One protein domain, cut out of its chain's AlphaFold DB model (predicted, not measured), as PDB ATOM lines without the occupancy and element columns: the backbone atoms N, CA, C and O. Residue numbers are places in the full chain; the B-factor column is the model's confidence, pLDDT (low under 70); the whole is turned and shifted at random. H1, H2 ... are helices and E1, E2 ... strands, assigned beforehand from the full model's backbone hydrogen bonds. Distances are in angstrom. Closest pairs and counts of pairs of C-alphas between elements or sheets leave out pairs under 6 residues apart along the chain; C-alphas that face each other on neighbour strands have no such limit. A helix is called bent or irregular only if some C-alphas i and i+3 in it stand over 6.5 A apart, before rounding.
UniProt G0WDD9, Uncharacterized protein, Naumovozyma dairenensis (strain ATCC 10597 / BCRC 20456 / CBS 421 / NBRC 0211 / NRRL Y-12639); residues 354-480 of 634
ATOM      1  N   PRO A 354     118.235 132.810 118.618       92.12
ATOM      2  CA  PRO A 354     119.529 133.068 119.255       92.12
ATOM      3  C   PRO A 354     120.626 133.555 118.298       92.12
ATOM      4  O   PRO A 354     121.331 134.519 118.611       92.12
ATOM      5  N   SER A 355     120.787 132.920 117.134       92.44
ATOM      6  CA  SER A 355     121.781 133.323 116.126       92.44
ATOM      7  C   SER A 355     121.471 134.700 115.545       92.44
ATOM      8  O   SER A 355     122.360 135.555 115.471       92.44
ATOM      9  N   PHE A 356     120.202 134.959 115.224       94.31
ATOM     10  CA  PHE A 356     119.727 136.276 114.805       94.31
ATOM     11  C   PHE A 356     120.049 137.358 115.845       94.31
ATOM     12  O   PHE A 356     120.673 138.366 115.511       94.31
ATOM     13  N   ASN A 357     119.724 137.126 117.122       93.81
ATOM     14  CA  ASN A 357     119.982 138.079 118.203       93.81
ATOM     15  C   ASN A 357     121.482 138.381 118.355       93.81
ATOM     16  O   ASN A 357     121.860 139.543 118.511       93.81
ATOM     17  N   LYS A 358     122.353 137.365 118.242       93.62
ATOM     18  CA  LYS A 358     123.820 137.539 118.258       93.62
ATOM     19  C   LYS A 358     124.318 138.404 117.096       93.62
ATOM     20  O   LYS A 358     125.182 139.259 117.300       93.62
ATOM     21  N   LYS A 359     123.786 138.201 115.890       94.38
ATOM     22  CA  LYS A 359     124.150 138.984 114.696       94.38
ATOM     23  C   LYS A 359     123.655 140.426 114.808       94.38
ATOM     24  O   LYS A 359     124.434 141.352 114.589       94.38
ATOM     25  N   LEU A 360     122.418 140.622 115.265       95.19
ATOM     26  CA  LEU A 360     121.831 141.941 115.501       95.19
ATOM     27  C   LEU A 360     122.635 142.755 116.526       95.19
ATOM     28  O   LEU A 360     123.009 143.892 116.242       95.19
ATOM     29  N   ILE A 361     122.965 142.187 117.696       95.62
ATOM     30  CA  ILE A 361     123.739 142.927 118.708       95.62
ATOM     31  C   ILE A 361     125.163 143.224 118.234       95.62
ATOM     32  O   ILE A 361     125.677 144.315 118.486       95.62
ATOM     33  N   LYS A 362     125.798 142.295 117.503       95.50
ATOM     34  CA  LYS A 362     127.116 142.521 116.897       95.50
ATOM     35  C   LYS A 362     127.067 143.707 115.938       95.50
ATOM     36  O   LYS A 362     127.919 144.586 116.026       95.50
ATOM     37  N   TYR A 363     126.057 143.761 115.076       95.19
ATOM     38  CA  TYR A 363     125.857 144.866 114.146       95.19
ATOM     39  C   TYR A 363     125.632 146.206 114.870       95.19
ATOM     40  O   TYR A 363     126.322 147.182 114.571       95.19
ATOM     41  N   CYS A 364     124.745 146.250 115.873       95.25
ATOM     42  CA  CYS A 364     124.527 147.452 116.688       95.25
ATOM     43  C   CYS A 364     125.827 147.931 117.349       95.25
ATOM     44  O   CYS A 364     126.155 149.114 117.292       95.25
ATOM     45  N   ASN A 365     126.599 147.008 117.927       95.56
ATOM     46  CA  ASN A 365     127.874 147.316 118.568       95.56
ATOM     47  C   ASN A 365     128.911 147.871 117.597       95.56
ATOM     48  O   ASN A 365     129.634 148.792 117.961       95.56
ATOM     49  N   LEU A 366     128.986 147.337 116.376       94.69
ATOM     50  CA  LEU A 366     129.894 147.847 115.350       94.69
ATOM     51  C   LEU A 366     129.534 149.280 114.948       94.69
ATOM     52  O   LEU A 366     130.424 150.124 114.882       94.69
ATOM     53  N   LYS A 367     128.244 149.577 114.745       94.25
ATOM     54  CA  LYS A 367     127.783 150.936 114.413       94.25
ATOM     55  C   LYS A 367     128.036 151.926 115.553       94.25
ATOM     56  O   LYS A 367     128.557 153.006 115.299       94.25
ATOM     57  N   ILE A 368     127.729 151.551 116.798       95.81
ATOM     58  CA  ILE A 368     127.991 152.400 117.976       95.81
ATOM     59  C   ILE A 368     129.496 152.631 118.150       95.81
ATOM     60  O   ILE A 368     129.916 153.770 118.327       95.81
ATOM     61  N   LYS A 369     130.316 151.576 118.046       93.44
ATOM     62  CA  LYS A 369     131.774 151.690 118.164       93.44
ATOM     63  C   LYS A 369     132.348 152.626 117.097       93.44
ATOM     64  O   LYS A 369     133.057 153.553 117.452       93.44
ATOM     65  N   SER A 370     131.976 152.433 115.828       92.62
ATOM     66  CA  SER A 370     132.416 153.301 114.725       92.62
ATOM     67  C   SER A 370     132.053 154.767 114.974       92.62
ATOM     68  O   SER A 370     132.874 155.649 114.758       92.62
ATOM     69  N   ASN A 371     130.844 155.034 115.476       93.75
ATOM     70  CA  ASN A 371     130.415 156.389 115.812       93.75
ATOM     71  C   ASN A 371     131.213 156.991 116.981       93.75
ATOM     72  O   ASN A 371     131.508 158.182 116.963       93.75
ATOM     73  N   TYR A 372     131.594 156.194 117.980       92.50
ATOM     74  CA  TYR A 372     132.448 156.657 119.078       92.50
ATOM     75  C   TYR A 372     133.888 156.910 118.631       92.50
ATOM     76  O   TYR A 372     134.460 157.928 119.019       92.50
ATOM     77  N   ASP A 373     134.437 156.063 117.761       88.88
ATOM     78  CA  ASP A 373     135.756 156.273 117.157       88.88
ATOM     79  C   ASP A 373     135.768 157.583 116.333       88.88
ATOM     80  O   ASP A 373     136.675 158.405 116.468       88.88
ATOM     81  N   GLU A 374     134.707 157.864 115.567       88.62
ATOM     82  CA  GLU A 374     134.538 159.144 114.859       88.62
ATOM     83  C   GLU A 374     134.412 160.347 115.805       88.62
ATOM     84  O   GLU A 374     135.012 161.396 115.559       88.62
ATOM     85  N   ILE A 375     133.634 160.225 116.888       89.56
ATOM     86  CA  ILE A 375     133.501 161.291 117.894       89.56
ATOM     87  C   ILE A 375     134.854 161.576 118.552       89.56
ATOM     88  O   ILE A 375     135.170 162.742 118.776       89.56
ATOM     89  N   ARG A 376     135.655 160.542 118.822       86.31
ATOM     90  CA  ARG A 376     137.003 160.679 119.382       86.31
ATOM     91  C   ARG A 376     137.928 161.457 118.442       86.31
ATOM     92  O   ARG A 376     138.595 162.379 118.896       86.31
ATOM     93  N   ILE A 377     137.927 161.139 117.146       81.62
ATOM     94  CA  ILE A 377     138.770 161.814 116.139       81.62
ATOM     95  C   ILE A 377     138.332 163.271 115.913       81.62
ATOM     96  O   ILE A 377     139.161 164.147 115.682       81.62
ATOM     97  N   TYR A 378     137.029 163.551 115.978       78.25
ATOM     98  CA  TYR A 378     136.460 164.870 115.678       78.25
ATOM     99  C   TYR A 378     135.856 165.564 116.904       78.25
ATOM    100  O   TYR A 378     134.854 166.273 116.764       78.25
ATOM    101  N   ALA A 379     136.461 165.379 118.081       65.69
ATOM    102  CA  ALA A 379     135.951 165.870 119.363       65.69
ATOM    103  C   ALA A 379     135.698 167.392 119.383       65.69
ATOM    104  O   ALA A 379     134.753 167.851 120.020       65.69
ATOM    105  N   GLU A 380     136.488 168.160 118.628       59.88
ATOM    106  CA  GLU A 380     136.411 169.627 118.548       59.88
ATOM    107  C   GLU A 380     135.367 170.151 117.549       59.88
ATOM    108  O   GLU A 380     135.011 171.330 117.571       59.88
ATOM    109  N   LYS A 381     134.851 169.308 116.645       60.53
ATOM    110  CA  LYS A 381     133.879 169.766 115.646       60.53
ATOM    111  C   LYS A 381     132.490 169.827 116.267       60.53
ATOM    112  O   LYS A 381     131.831 168.797 116.433       60.53
ATOM    113  N   GLU A 382     131.978 171.036 116.481       58.47
ATOM    114  CA  GLU A 382     130.551 171.228 116.729       58.47
ATOM    115  C   GLU A 382     129.744 170.587 115.592       58.47
ATOM    116  O   GLU A 382     129.993 170.783 114.401       58.47
ATOM    117  N   GLY A 383     128.796 169.722 115.928       67.56
ATOM    118  CA  GLY A 383     127.891 169.181 114.929       67.56
ATOM    119  C   GLY A 383     126.851 168.263 115.526       67.56
ATOM    120  O   GLY A 383     126.978 167.764 116.638       67.56
ATOM    121  N   VAL A 384     125.801 168.065 114.752       83.38
ATOM    122  CA  VAL A 384     124.678 167.190 115.063       83.38
ATOM    123  C   VAL A 384     124.825 165.880 114.303       83.38
ATOM    124  O   VAL A 384     125.560 165.817 113.318       83.38
ATOM    125  N   LEU A 385     124.090 164.855 114.735       86.75
ATOM    126  CA  LEU A 385     123.954 163.586 114.017       86.75
ATOM    127  C   LEU A 385     123.765 163.810 112.504       86.75
ATOM    128  O   LEU A 385     122.922 164.635 112.105       86.75
ATOM    129  N   SER A 386     124.516 163.072 111.682       87.50
ATOM    130  CA  SER A 386     124.441 163.169 110.222       87.50
ATOM    131  C   SER A 386     123.060 162.741 109.705       87.50
ATOM    132  O   SER A 386     122.306 162.037 110.381       87.50
ATOM    133  N   ASN A 387     122.693 163.151 108.489       85.81
ATOM    134  CA  ASN A 387     121.411 162.745 107.902       85.81
ATOM    135  C   ASN A 387     121.318 161.223 107.694       85.81
ATOM    136  O   ASN A 387     120.230 160.663 107.834       85.81
ATOM    137  N   SER A 388     122.431 160.556 107.373       86.56
ATOM    138  CA  SER A 388     122.497 159.095 107.267       86.56
ATOM    139  C   SER A 388     122.269 158.425 108.614       86.56
ATOM    140  O   SER A 388     121.446 157.515 108.694       86.56
ATOM    141  N   ASP A 389     122.896 158.919 109.681       90.81
ATOM    142  CA  ASP A 389     122.738 158.339 111.018       90.81
ATOM    143  C   ASP A 389     121.322 158.543 111.545       90.81
ATOM    144  O   ASP A 389     120.743 157.641 112.141       90.81
ATOM    145  N   ARG A 390     120.699 159.697 111.267       90.00
ATOM    146  CA  ARG A 390     119.304 159.945 111.675       90.00
ATOM    147  C   ARG A 390     118.347 158.986 110.988       90.00
ATOM    148  O   ARG A 390     117.423 158.482 111.625       90.00
ATOM    149  N   LYS A 391     118.560 158.742 109.690       87.06
ATOM    150  CA  LYS A 391     117.797 157.742 108.937       87.06
ATOM    151  C   LYS A 391     117.995 156.366 109.557       87.06
ATOM    152  O   LYS A 391     117.006 155.715 109.869       87.06
ATOM    153  N   TRP A 392     119.242 155.979 109.814       90.81
ATOM    154  CA  TRP A 392     119.570 154.699 110.430       90.81
ATOM    155  C   TRP A 392     118.901 154.517 111.799       90.81
ATOM    156  O   TRP A 392     118.243 153.503 112.012       90.81
ATOM    157  N   VAL A 393     118.962 155.514 112.688       92.88
ATOM    158  CA  VAL A 393     118.293 155.489 114.005       92.88
ATOM    159  C   VAL A 393     116.787 155.286 113.849       92.88
ATOM    160  O   VAL A 393     116.201 154.440 114.524       92.88
ATOM    161  N   ASN A 394     116.146 156.014 112.930       88.69
ATOM    162  CA  ASN A 394     114.715 155.855 112.682       88.69
ATOM    163  C   ASN A 394     114.368 154.471 112.108       88.69
ATOM    164  O   ASN A 394     113.335 153.903 112.456       88.69
ATOM    165  N   TRP A 395     115.212 153.913 111.243       89.19
ATOM    166  CA  TRP A 395     114.987 152.577 110.700       89.19
ATOM    167  C   TRP A 395     115.172 151.495 111.761       89.19
ATOM    168  O   TRP A 395     114.356 150.585 111.854       89.19
ATOM    169  N   MET A 396     116.185 151.630 112.617       92.81
ATOM    170  CA  MET A 396     116.407 150.740 113.755       92.81
ATOM    171  C   MET A 396     115.257 150.796 114.755       92.81
ATOM    172  O   MET A 396     114.804 149.760 115.229       92.81
ATOM    173  N   ARG A 397     114.713 151.985 115.021       91.62
ATOM    174  CA  ARG A 397     113.479 152.149 115.798       91.62
ATOM    175  C   ARG A 397     112.331 151.316 115.232       91.62
ATOM    176  O   ARG A 397     111.735 150.539 115.971       91.62
ATOM    177  N   LEU A 398     112.035 151.453 113.940       89.94
ATOM    178  CA  LEU A 398     110.972 150.682 113.281       89.94
ATOM    179  C   LEU A 398     111.251 149.175 113.317       89.94
ATOM    180  O   LEU A 398     110.348 148.381 113.579       89.94
ATOM    181  N   PHE A 399     112.510 148.791 113.102       92.50
ATOM    182  CA  PHE A 399     112.955 147.404 113.151       92.50
ATOM    183  C   PHE A 399     112.658 146.760 114.508       92.50
ATOM    184  O   PHE A 399     112.010 145.718 114.584       92.50
ATOM    185  N   PHE A 400     113.076 147.413 115.586       93.31
ATOM    186  CA  PHE A 400     112.829 146.952 116.947       93.31
ATOM    187  C   PHE A 400     111.343 146.946 117.291       93.31
ATOM    188  O   PHE A 400     110.845 145.991 117.877       93.31
ATOM    189  N   GLN A 401     110.603 147.969 116.874       90.75
ATOM    190  CA  GLN A 401     109.179 148.061 117.173       90.75
ATOM    191  C   GLN A 401     108.361 146.932 116.525       90.75
ATOM    192  O   GLN A 401     107.401 146.453 117.128       90.75
ATOM    193  N   TYR A 402     108.723 146.502 115.312       90.81
ATOM    194  CA  TYR A 402     107.841 145.653 114.508       90.81
ATOM    195  C   TYR A 402     108.429 144.316 114.059       90.81
ATOM    196  O   TYR A 402     107.647 143.392 113.843       90.81
ATOM    197  N   TYR A 403     109.750 144.177 113.940       92.19
ATOM    198  CA  TYR A 403     110.399 143.051 113.249       92.19
ATOM    199  C   TYR A 403     111.242 142.160 114.162       92.19
ATOM    200  O   TYR A 403     111.432 140.989 113.842       92.19
ATOM    201  N   VAL A 404     111.699 142.651 115.315       92.75
ATOM    202  CA  VAL A 404     112.364 141.798 116.312       92.75
ATOM    203  C   VAL A 404     111.336 140.805 116.887       92.75
ATOM    204  O   VAL A 404     110.285 141.242 117.368       92.75
ATOM    205  N   PRO A 405     111.590 139.478 116.852       90.00
ATOM    206  CA  PRO A 405     110.616 138.485 117.310       90.00
ATOM    207  C   PRO A 405     110.221 138.653 118.781       90.00
ATOM    208  O   PRO A 405     109.042 138.588 119.116       90.00
ATOM    209  N   THR A 406     111.200 138.901 119.661       90.00
ATOM    210  CA  THR A 406     110.982 139.097 121.104       90.00
ATOM    211  C   THR A 406     111.899 140.190 121.660       90.00
ATOM    212  O   THR A 406     113.046 139.931 122.030       90.00
ATOM    213  N   ASN A 407     111.391 141.426 121.744       90.88
ATOM    214  CA  ASN A 407     112.160 142.572 122.248       90.88
ATOM    215  C   ASN A 407     112.686 142.349 123.666       90.88
ATOM    216  O   ASN A 407     113.871 142.547 123.903       90.88
ATOM    217  N   THR A 408     111.844 141.873 124.584       90.25
ATOM    218  CA  THR A 408     112.229 141.616 125.981       90.25
ATOM    219  C   THR A 408     113.414 140.655 126.084       90.25
ATOM    220  O   THR A 408     114.377 140.933 126.795       90.25
ATOM    221  N   ASN A 409     113.390 139.550 125.330       88.88
ATOM    222  CA  ASN A 409     114.480 138.572 125.340       88.88
ATOM    223  C   ASN A 409     115.757 139.154 124.736       88.88
ATOM    224  O   ASN A 409     116.830 139.003 125.317       88.88
ATOM    225  N   PHE A 410     115.648 139.836 123.590       92.94
ATOM    226  CA  PHE A 410     116.799 140.480 122.965       92.94
ATOM    227  C   PHE A 410     117.430 141.527 123.894       92.94
ATOM    228  O   PHE A 410     118.645 141.522 124.108       92.94
ATOM    229  N   ILE A 411     116.610 142.411 124.468       92.00
ATOM    230  CA  ILE A 411     117.073 143.494 125.334       92.00
ATOM    231  C   ILE A 411     117.762 142.917 126.566       92.00
ATOM    232  O   ILE A 411     118.918 143.256 126.813       92.00
ATOM    233  N   ASN A 412     117.112 142.005 127.286       86.81
ATOM    234  CA  ASN A 412     117.645 141.491 128.545       86.81
ATOM    235  C   ASN A 412     118.886 140.614 128.340       86.81
ATOM    236  O   ASN A 412     119.868 140.769 129.053       86.81
ATOM    237  N   GLN A 413     118.888 139.722 127.344       87.50
ATOM    238  CA  GLN A 413     119.984 138.761 127.176       87.50
ATOM    239  C   GLN A 413     121.172 139.304 126.372       87.50
ATOM    240  O   GLN A 413     122.281 138.794 126.518       87.50
ATOM    241  N   TYR A 414     120.964 140.309 125.511       91.12
ATOM    242  CA  TYR A 414     121.993 140.772 124.572       91.12
ATOM    243  C   TYR A 414     122.278 142.269 124.704       91.12
ATOM    244  O   TYR A 414     123.434 142.658 124.891       91.12
ATOM    245  N   TYR A 415     121.255 143.124 124.617       93.31
ATOM    246  CA  TYR A 415     121.471 144.575 124.565       93.31
ATOM    247  C   TYR A 415     121.912 145.160 125.910       93.31
ATOM    248  O   TYR A 415     122.870 145.934 125.956       93.31
ATOM    249  N   LEU A 416     121.261 144.770 127.007       91.00
ATOM    250  CA  LEU A 416     121.558 145.240 128.359       91.00
ATOM    251  C   LEU A 416     122.975 144.829 128.810       91.00
ATOM    252  O   LEU A 416     123.748 145.734 129.137       91.00
ATOM    253  N   PRO A 417     123.399 143.546 128.729       87.75
ATOM    254  CA  PRO A 417     124.772 143.155 129.060       87.75
ATOM    255  C   PRO A 417     125.811 143.858 128.186       87.75
ATOM    256  O   PRO A 417     126.866 144.268 128.666       87.75
ATOM    257  N   SER A 418     125.509 144.047 126.897       91.94
ATOM    258  CA  SER A 418     126.407 144.761 125.992       91.94
ATOM    259  C   SER A 418     126.535 146.245 126.344       91.94
ATOM    260  O   SER A 418     127.625 146.801 126.225       91.94
ATOM    261  N   THR A 419     125.450 146.886 126.777       93.62
ATOM    262  CA  THR A 419     125.441 148.290 127.219       93.62
ATOM    263  C   THR A 419     126.221 148.452 128.514       93.62
ATOM    264  O   THR A 419     127.092 149.313 128.593       93.62
ATOM    265  N   LEU A 420     126.003 147.561 129.484       90.00
ATOM    266  CA  LEU A 420     126.790 147.526 130.713       90.00
ATOM    267  C   LEU A 420     128.279 147.353 130.415       90.00
ATOM    268  O   LEU A 420     129.095 148.115 130.919       90.00
ATOM    269  N   LYS A 421     128.636 146.406 129.542       88.31
ATOM    270  CA  LYS A 421     130.027 146.222 129.122       88.31
ATOM    271  C   LYS A 421     130.594 147.494 128.491       88.31
ATOM    272  O   LYS A 421     131.723 147.843 128.799       88.31
ATOM    273  N   ARG A 422     129.849 148.198 127.630       91.31
ATOM    274  CA  ARG A 422     130.311 149.475 127.053       91.31
ATOM    275  C   ARG A 422     130.547 150.535 128.129       91.31
ATOM    276  O   ARG A 422     131.605 151.150 128.100       91.31
ATOM    277  N   ILE A 423     129.621 150.697 129.075       91.94
ATOM    278  CA  ILE A 423     129.756 151.630 130.206       91.94
ATOM    279  C   ILE A 423     131.019 151.312 131.012       91.94
ATOM    280  O   ILE A 423     131.852 152.189 131.204       91.94
ATOM    281  N   LEU A 424     131.201 150.052 131.413       87.12
ATOM    282  CA  LEU A 424     132.359 149.625 132.204       87.12
ATOM    283  C   LEU A 424     133.684 149.792 131.447       87.12
ATOM    284  O   LEU A 424     134.685 150.173 132.035       87.12
ATOM    285  N   MET A 425     133.697 149.512 130.140       84.50
ATOM    286  CA  MET A 425     134.910 149.557 129.316       84.50
ATOM    287  C   MET A 425     135.321 150.961 128.865       84.50
ATOM    288  O   MET A 425     136.455 151.124 128.421       84.50
ATOM    289  N   LEU A 426     134.386 151.911 128.838       85.50
ATOM    290  CA  LEU A 426     134.637 153.307 128.470       85.50
ATOM    291  C   LEU A 426     134.731 154.211 129.701       85.50
ATOM    292  O   LEU A 426     135.204 155.338 129.579       85.50
ATOM    293  N   ASN A 427     134.272 153.736 130.861       83.62
ATOM    294  CA  ASN A 427     134.342 154.426 132.139       83.62
ATOM    295  C   ASN A 427     133.901 155.901 132.009       83.62
ATOM    296  O   ASN A 427     132.802 156.182 131.521       83.62
ATOM    297  N   MET A 428     134.762 156.857 132.364       79.94
ATOM    298  CA  MET A 428     134.471 158.288 132.269       79.94
ATOM    299  C   MET A 428     134.226 158.785 130.841       79.94
ATOM    300  O   MET A 428     133.418 159.698 130.641       79.94
ATOM    301  N   GLU A 429     134.857 158.173 129.833       86.31
ATOM    302  CA  GLU A 429     134.638 158.542 128.431       86.31
ATOM    303  C   GLU A 429     133.206 158.237 127.981       86.31
ATOM    304  O   GLU A 429     132.679 158.937 127.112       86.31
ATOM    305  N   TYR A 430     132.541 157.243 128.589       91.81
ATOM    306  CA  TYR A 430     131.171 156.869 128.230       91.81
ATOM    307  C   TYR A 430     130.230 158.072 128.295       91.81
ATOM    308  O   TYR A 430     129.485 158.339 127.353       91.81
ATOM    309  N   THR A 431     130.285 158.830 129.393       91.19
ATOM    310  CA  THR A 431     129.410 159.986 129.606       91.19
ATOM    311  C   THR A 431     129.658 161.072 128.562       91.19
ATOM    312  O   THR A 431     128.701 161.669 128.063       91.19
ATOM    313  N   THR A 432     130.919 161.301 128.194       90.06
ATOM    314  CA  THR A 432     131.310 162.264 127.158       90.06
ATOM    315  C   THR A 432     130.802 161.838 125.783       90.06
ATOM    316  O   THR A 432     130.158 162.632 125.094       90.06
ATOM    317  N   PHE A 433     131.014 160.576 125.396       92.12
ATOM    318  CA  PHE A 433     130.536 160.057 124.114       92.12
ATOM    319  C   PHE A 433     129.017 160.032 124.038       92.12
ATOM    320  O   PHE A 433     128.449 160.486 123.048       92.12
ATOM    321  N   PHE A 434     128.342 159.578 125.092       94.50
ATOM    322  CA  PHE A 434     126.887 159.506 125.124       94.50
ATOM    323  C   PHE A 434     126.242 160.898 125.063       94.50
ATOM    324  O   PHE A 434     125.285 161.104 124.322       94.50
ATOM    325  N   LYS A 435     126.766 161.889 125.797       92.12
ATOM    326  CA  LYS A 435     126.218 163.260 125.789       92.12
ATOM    327  C   LYS A 435     126.530 164.035 124.504       92.12
ATOM    328  O   LYS A 435     125.945 165.097 124.280       92.12
ATOM    329  N   ASN A 436     127.418 163.533 123.646       91.75
ATOM    330  CA  ASN A 436     127.732 164.183 122.382       91.75
ATOM    331  C   ASN A 436     126.499 164.221 121.454       91.75
ATOM    332  O   ASN A 436     125.815 163.218 121.251       91.75
ATOM    333  N   LYS A 437     126.236 165.370 120.815       91.38
ATOM    334  CA  LYS A 437     125.105 165.572 119.882       91.38
ATOM    335  C   LYS A 437     125.144 164.660 118.640       91.38
ATOM    336  O   LYS A 437     124.152 164.582 117.911       91.38
ATOM    337  N   ARG A 438     126.279 164.007 118.377       91.94
ATOM    338  CA  ARG A 438     126.495 163.031 117.298       91.94
ATOM    339  C   ARG A 438     126.345 161.575 117.746       91.94
ATOM    340  O   ARG A 438     126.477 160.692 116.906       91.94
ATOM    341  N   SER A 439     126.053 161.326 119.024       94.38
ATOM    342  CA  SER A 439     125.921 159.974 119.566       94.38
ATOM    343  C   SER A 439     124.702 159.248 119.006       94.38
ATOM    344  O   SER A 439     123.550 159.584 119.302       94.38
ATOM    345  N   ILE A 440     124.966 158.208 118.215       96.06
ATOM    346  CA  ILE A 440     123.937 157.291 117.722       96.06
ATOM    347  C   ILE A 440     123.287 156.548 118.890       96.06
ATOM    348  O   ILE A 440     122.072 156.364 118.889       96.06
ATOM    349  N   GLU A 441     124.065 156.158 119.905       96.81
ATOM    350  CA  GLU A 441     123.548 155.451 121.080       96.81
ATOM    351  C   GLU A 441     122.568 156.325 121.875       96.81
ATOM    352  O   GLU A 441     121.498 155.850 122.253       96.81
ATOM    353  N   ALA A 442     122.854 157.619 122.048       96.06
ATOM    354  CA  ALA A 442     121.930 158.538 122.714       96.06
ATOM    355  C   ALA A 442     120.649 158.782 121.908       96.06
ATOM    356  O   ALA A 442     119.553 158.851 122.474       96.06
ATOM    357  N   ALA A 443     120.764 158.878 120.581       96.12
ATOM    358  CA  ALA A 443     119.608 158.995 119.698       96.12
ATOM    359  C   ALA A 443     118.739 157.725 119.729       96.12
ATOM    360  O   ALA A 443     117.520 157.831 119.869       96.12
ATOM    361  N   LEU A 444     119.349 156.536 119.683       96.19
ATOM    362  CA  LEU A 444     118.652 155.259 119.868       96.19
ATOM    363  C   LEU A 444     117.979 155.178 121.235       96.19
ATOM    364  O   LEU A 444     116.812 154.809 121.300       96.19
ATOM    365  N   ASN A 445     118.674 155.562 122.311       96.50
ATOM    366  CA  ASN A 445     118.117 155.557 123.662       96.50
ATOM    367  C   ASN A 445     116.828 156.380 123.724       96.50
ATOM    368  O   ASN A 445     115.812 155.907 124.219       96.50
ATOM    369  N   LYS A 446     116.842 157.588 123.148       95.75
ATOM    370  CA  LYS A 446     115.662 158.456 123.085       95.75
ATOM    371  C   LYS A 446     114.493 157.806 122.339       95.75
ATOM    372  O   LYS A 446     113.357 157.891 122.800       95.75
ATOM    373  N   GLU A 447     114.756 157.182 121.194       95.00
ATOM    374  CA  GLU A 447     113.711 156.516 120.413       95.00
ATOM    375  C   GLU A 447     113.194 155.254 121.124       95.00
ATOM    376  O   GLU A 447     111.986 155.073 121.254       95.00
ATOM    377  N   PHE A 448     114.065 154.405 121.665       95.31
ATOM    378  CA  PHE A 448     113.650 153.183 122.359       95.31
ATOM    379  C   PHE A 448     112.909 153.467 123.665       95.31
ATOM    380  O   PHE A 448     111.878 152.848 123.902       95.31
ATOM    381  N   THR A 449     113.312 154.462 124.459       94.75
ATOM    382  CA  THR A 449     112.532 154.887 125.637       94.75
ATOM    383  C   THR A 449     111.125 155.352 125.259       94.75
ATOM    384  O   THR A 449     110.184 155.157 126.022       94.75
ATOM    385  N   LYS A 450     110.954 155.950 124.075       94.19
ATOM    386  CA  LYS A 450     109.649 156.421 123.603       94.19
ATOM    387  C   LYS A 450     108.772 155.297 123.046       94.19
ATOM    388  O   LYS A 450     107.565 155.318 123.269       94.19
ATOM    389  N   TYR A 451     109.346 154.372 122.279       91.44
ATOM    390  CA  TYR A 451     108.585 153.382 121.504       91.44
ATOM    391  C   TYR A 451     108.590 151.967 122.099       91.44
ATOM    392  O   TYR A 451     107.740 151.169 121.718       91.44
ATOM    393  N   LEU A 452     109.497 151.674 123.034       92.75
ATOM    394  CA  LEU A 452     109.602 150.419 123.794       92.75
ATOM    395  C   LEU A 452     109.744 150.705 125.305       92.75
ATOM    396  O   LEU A 452     110.712 150.267 125.933       92.75
ATOM    397  N   PRO A 453     108.843 151.504 125.909       90.56
ATOM    398  CA  PRO A 453     109.052 152.034 127.254       90.56
ATOM    399  C   PRO A 453     109.172 150.939 128.317       90.56
ATOM    400  O   PRO A 453     109.968 151.080 129.238       90.56
ATOM    401  N   ILE A 454     108.427 149.838 128.193       89.69
ATOM    402  CA  ILE A 454     108.405 148.771 129.203       89.69
ATOM    403  C   ILE A 454     109.675 147.925 129.091       89.69
ATOM    404  O   ILE A 454     110.420 147.780 130.058       89.69
ATOM    405  N   GLU A 455     109.960 147.405 127.899       90.12
ATOM    406  CA  GLU A 455     111.065 146.477 127.659       90.12
ATOM    407  C   GLU A 455     112.430 147.152 127.810       90.12
ATOM    408  O   GLU A 455     113.391 146.519 128.237       90.12
ATOM    409  N   TYR A 456     112.527 148.439 127.466       92.25
ATOM    410  CA  TYR A 456     113.790 149.177 127.449       92.25
ATOM    411  C   TYR A 456     114.101 149.916 128.763       92.25
ATOM    412  O   TYR A 456     115.202 150.452 128.920       92.25
ATOM    413  N   THR A 457     113.175 149.926 129.732       90.06
ATOM    414  CA  THR A 457     113.370 150.587 131.039       90.06
ATOM    415  C   THR A 457     114.691 150.199 131.720       90.06
ATOM    416  O   THR A 457     115.439 151.116 132.065       90.06
ATOM    417  N   PRO A 458     115.070 148.907 131.841       88.12
ATOM    418  CA  PRO A 458     116.307 148.522 132.531       88.12
ATOM    419  C   PRO A 458     117.573 149.101 131.886       88.12
ATOM    420  O   PRO A 458     118.515 149.492 132.576       88.12
ATOM    421  N   VAL A 459     117.593 149.197 130.552       91.94
ATOM    422  CA  VAL A 459     118.720 149.777 129.811       91.94
ATOM    423  C   VAL A 459     118.792 151.279 130.047       91.94
ATOM    424  O   VAL A 459     119.867 151.809 130.319       91.94
ATOM    425  N   ASN A 460     117.655 151.972 129.975       93.12
ATOM    426  CA  ASN A 460     117.631 153.408 130.218       93.12
ATOM    427  C   ASN A 460     118.022 153.735 131.667       93.12
ATOM    428  O   ASN A 460     118.812 154.649 131.871       93.12
ATOM    429  N   GLU A 461     117.547 152.983 132.664       90.44
ATOM    430  CA  GLU A 461     117.958 153.160 134.066       90.44
ATOM    431  C   GLU A 461     119.468 152.984 134.246       90.44
ATOM    432  O   GLU A 461     120.110 153.823 134.879       90.44
ATOM    433  N   LEU A 462     120.050 151.942 133.645       91.31
ATOM    434  CA  LEU A 462     121.493 151.704 133.648       91.31
ATOM    435  C   LEU A 462     122.269 152.893 133.063       91.31
ATOM    436  O   LEU A 462     123.237 153.367 133.658       91.31
ATOM    437  N   ILE A 463     121.828 153.392 131.907       94.25
ATOM    438  CA  ILE A 463     122.437 154.547 131.243       94.25
ATOM    439  C   ILE A 463     122.308 155.791 132.120       94.25
ATOM    440  O   ILE A 463     123.297 156.485 132.332       94.25
ATOM    441  N   GLN A 464     121.122 156.072 132.667       92.75
ATOM    442  CA  GLN A 464     120.924 157.230 133.536       92.75
ATOM    443  C   GLN A 464     121.825 157.162 134.767       92.75
ATOM    444  O   GLN A 464     122.433 158.171 135.112       92.75
ATOM    445  N   GLN A 465     121.979 155.997 135.396       90.50
ATOM    446  CA  GLN A 465     122.917 155.847 136.509       90.50
ATOM    447  C   GLN A 465     124.355 156.172 136.096       90.50
ATOM    448  O   GLN A 465     125.017 156.950 136.780       90.50
ATOM    449  N   ALA A 466     124.817 155.653 134.955       92.44
ATOM    450  CA  ALA A 466     126.155 155.942 134.443       92.44
ATOM    451  C   ALA A 466     126.374 157.445 134.181       92.44
ATOM    452  O   ALA A 466     127.419 157.986 134.525       92.44
ATOM    453  N   LEU A 467     125.373 158.151 133.641       92.19
ATOM    454  CA  LEU A 467     125.473 159.587 133.334       92.19
ATOM    455  C   LEU A 467     125.514 160.506 134.566       92.19
ATOM    456  O   LEU A 467     125.929 161.664 134.430       92.19
ATOM    457  N   HIS A 468     125.042 160.020 135.719       90.00
ATOM    458  CA  HIS A 468     125.022 160.739 137.001       90.00
ATOM    459  C   HIS A 468     126.103 160.259 137.976       90.00
ATOM    460  O   HIS A 468     126.216 160.799 139.078       90.00
ATOM    461  N   MET A 469     126.889 159.257 137.583       86.81
ATOM    462  CA  MET A 469     127.988 158.743 138.380       86.81
ATOM    463  C   MET A 469     129.036 159.836 138.600       86.81
ATOM    464  O   MET A 469     129.415 160.554 137.671       86.81
ATOM    465  N   LYS A 470     129.502 159.962 139.841       85.50
ATOM    466  CA  LYS A 470     130.616 160.834 140.213       85.50
ATOM    467  C   LYS A 470     131.744 159.969 140.769       85.50
ATOM    468  O   LYS A 470     131.429 159.030 141.501       85.50
ATOM    469  N   PRO A 471     133.011 160.265 140.436       88.25
ATOM    470  CA  PRO A 471     134.132 159.581 141.058       88.25
ATOM    471  C   PRO A 471     134.134 159.856 142.559       88.25
ATOM    472  O   PRO A 471     134.009 161.006 142.987       88.25
ATOM    473  N   GLU A 472     134.302 158.800 143.340       89.69
ATOM    474  CA  GLU A 472     134.806 158.897 144.702       89.69
ATOM    475  C   GLU A 472     136.327 158.758 144.670       89.69
ATOM    476  O   GLU A 472     136.878 158.139 143.762       89.69
ATOM    477  N   LEU A 473     137.015 159.328 145.650       89.69
ATOM    478  CA  LEU A 473     138.461 159.218 145.768       89.69
ATOM    479  C   LEU A 473     138.802 158.264 146.915       89.69
ATOM    480  O   LEU A 473     138.242 158.364 148.007       89.69
ATOM    481  N   ILE A 474     139.683 157.300 146.644       88.06
ATOM    482  CA  ILE A 474     140.152 156.295 147.603       88.06
ATOM    483  C   ILE A 474     141.680 156.248 147.595       88.06
ATOM    484  O   ILE A 474     142.319 156.793 146.695       88.06
ATOM    485  N   ASN A 475     142.261 155.563 148.585       82.00
ATOM    486  CA  ASN A 475     143.713 155.445 148.738       82.00
ATOM    487  C   ASN A 475     144.402 156.822 148.815       82.00
ATOM    488  O   ASN A 475     145.245 157.134 147.988       82.00
ATOM    489  N   ASN A 476     144.011 157.655 149.789       82.62
ATOM    490  CA  ASN A 476     144.544 159.015 149.977       82.62
ATOM    491  C   ASN A 476     144.436 159.901 148.723       82.62
ATOM    492  O   ASN A 476     145.385 160.578 148.348       82.62
ATOM    493  N   ASP A 477     143.275 159.876 148.073       82.25
ATOM    494  CA  ASP A 477     142.984 160.647 146.863       82.25
ATOM    495  C   ASP A 477     143.769 160.260 145.597       82.25
ATOM    496  O   ASP A 477     143.679 160.941 144.576       82.25
ATOM    497  N   GLU A 478     144.469 159.123 145.610       84.94
ATOM    498  CA  GLU A 478     145.257 158.649 144.464       84.94
ATOM    499  C   GLU A 478     144.432 157.852 143.445       84.94
ATOM    500  O   GLU A 478     144.803 157.766 142.275       84.94
ATOM    501  N   THR A 479     143.323 157.233 143.860       88.06
ATOM    502  CA  THR A 479     142.519 156.360 142.990       88.06
ATOM    503  C   THR A 479     141.082 156.850 142.874       88.06
ATOM    504  O   THR A 479     140.383 157.013 143.871       88.06
ATOM    505  N   SER A 480     140.615 157.022 141.636       90.19
ATOM    506  CA  SER A 480     139.208 157.306 141.345       90.19
ATOM    507  C   SER A 480     138.385 156.016 141.328       90.19
ATOM    508  O   SER A 480     138.631 155.117 140.525       90.19
TER     509      SER A 480
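Overview. This is residues 354 to 480 of the 634 residues of an uncharacterized protein of Naumovozyma dairenensis (strain ATCC 10597 / BCRC 20456 / CBS 421 / NBRC 0211 / NRRL Y-12639) (UniProt G0WDD9). In this helical body H4 sits between H2 and H5, H3a lies side by side with H5, and H1 packs on H3a through residues 357 to 365. Past H5 the backbone leaves the body, and residues 473 to 478 stick out in a small loop. The printed part has 127 residues, with five named helices and one named strand that follow along the chain as H1, H2, H3, H4, H5, E1; the class is mostly helix. It is compact, with a radius of gyration of the C-alphas of 15.5 A, and spans 52 by 32 by 25 A.

Along the chain. Find C-alpha 354 at (119.529, 133.068, 119.255); from there H1 runs 34.7 A to residue 377. H2 is residues 387 to 402, 22.8 A. H3, residues 407 to 435, was assigned as one helix by its hydrogen bonds but is bent: C-alphas 425 and 428 are 9.2 A apart. Its arms are H3a, 407 to 425, irregular with C-alphas 413 and 416 at 6.8 A, and H3b, 428 to 435. H4 is 440 to 451; H5, 453 to 468, is irregular, with C-alphas 455 and 458 at 7.4 A. E1, 472 to 474, ends at (140.152, 156.295, 147.603).

Arrangement. Begin at the hub, H4. It touches H2, closest C-alphas Val 393 and Leu 444, 5.9 A. H4 and H5 form a hairpin, closest C-alphas Thr 449 and Tyr 456, 6.1 A. H3a touches H5 at a shallow tilt of 9 degrees, the same way, closest C-alphas Thr 408 and Glu 455, 5.3 A. H1 and H2 are apart. Every O i to N i+4 pair is within hydrogen-bond range in H1, H2 and H4; H3a has 13 of 15, H3b 3 of 4, H5 10 of 12.

Size, cuts and confidence. Look for the farthest C-alphas at Tyr 402 and Asn 476, 52.8 A apart. The printed part has no cut and no long link. Residues 379 to 383 have pLDDT under 70.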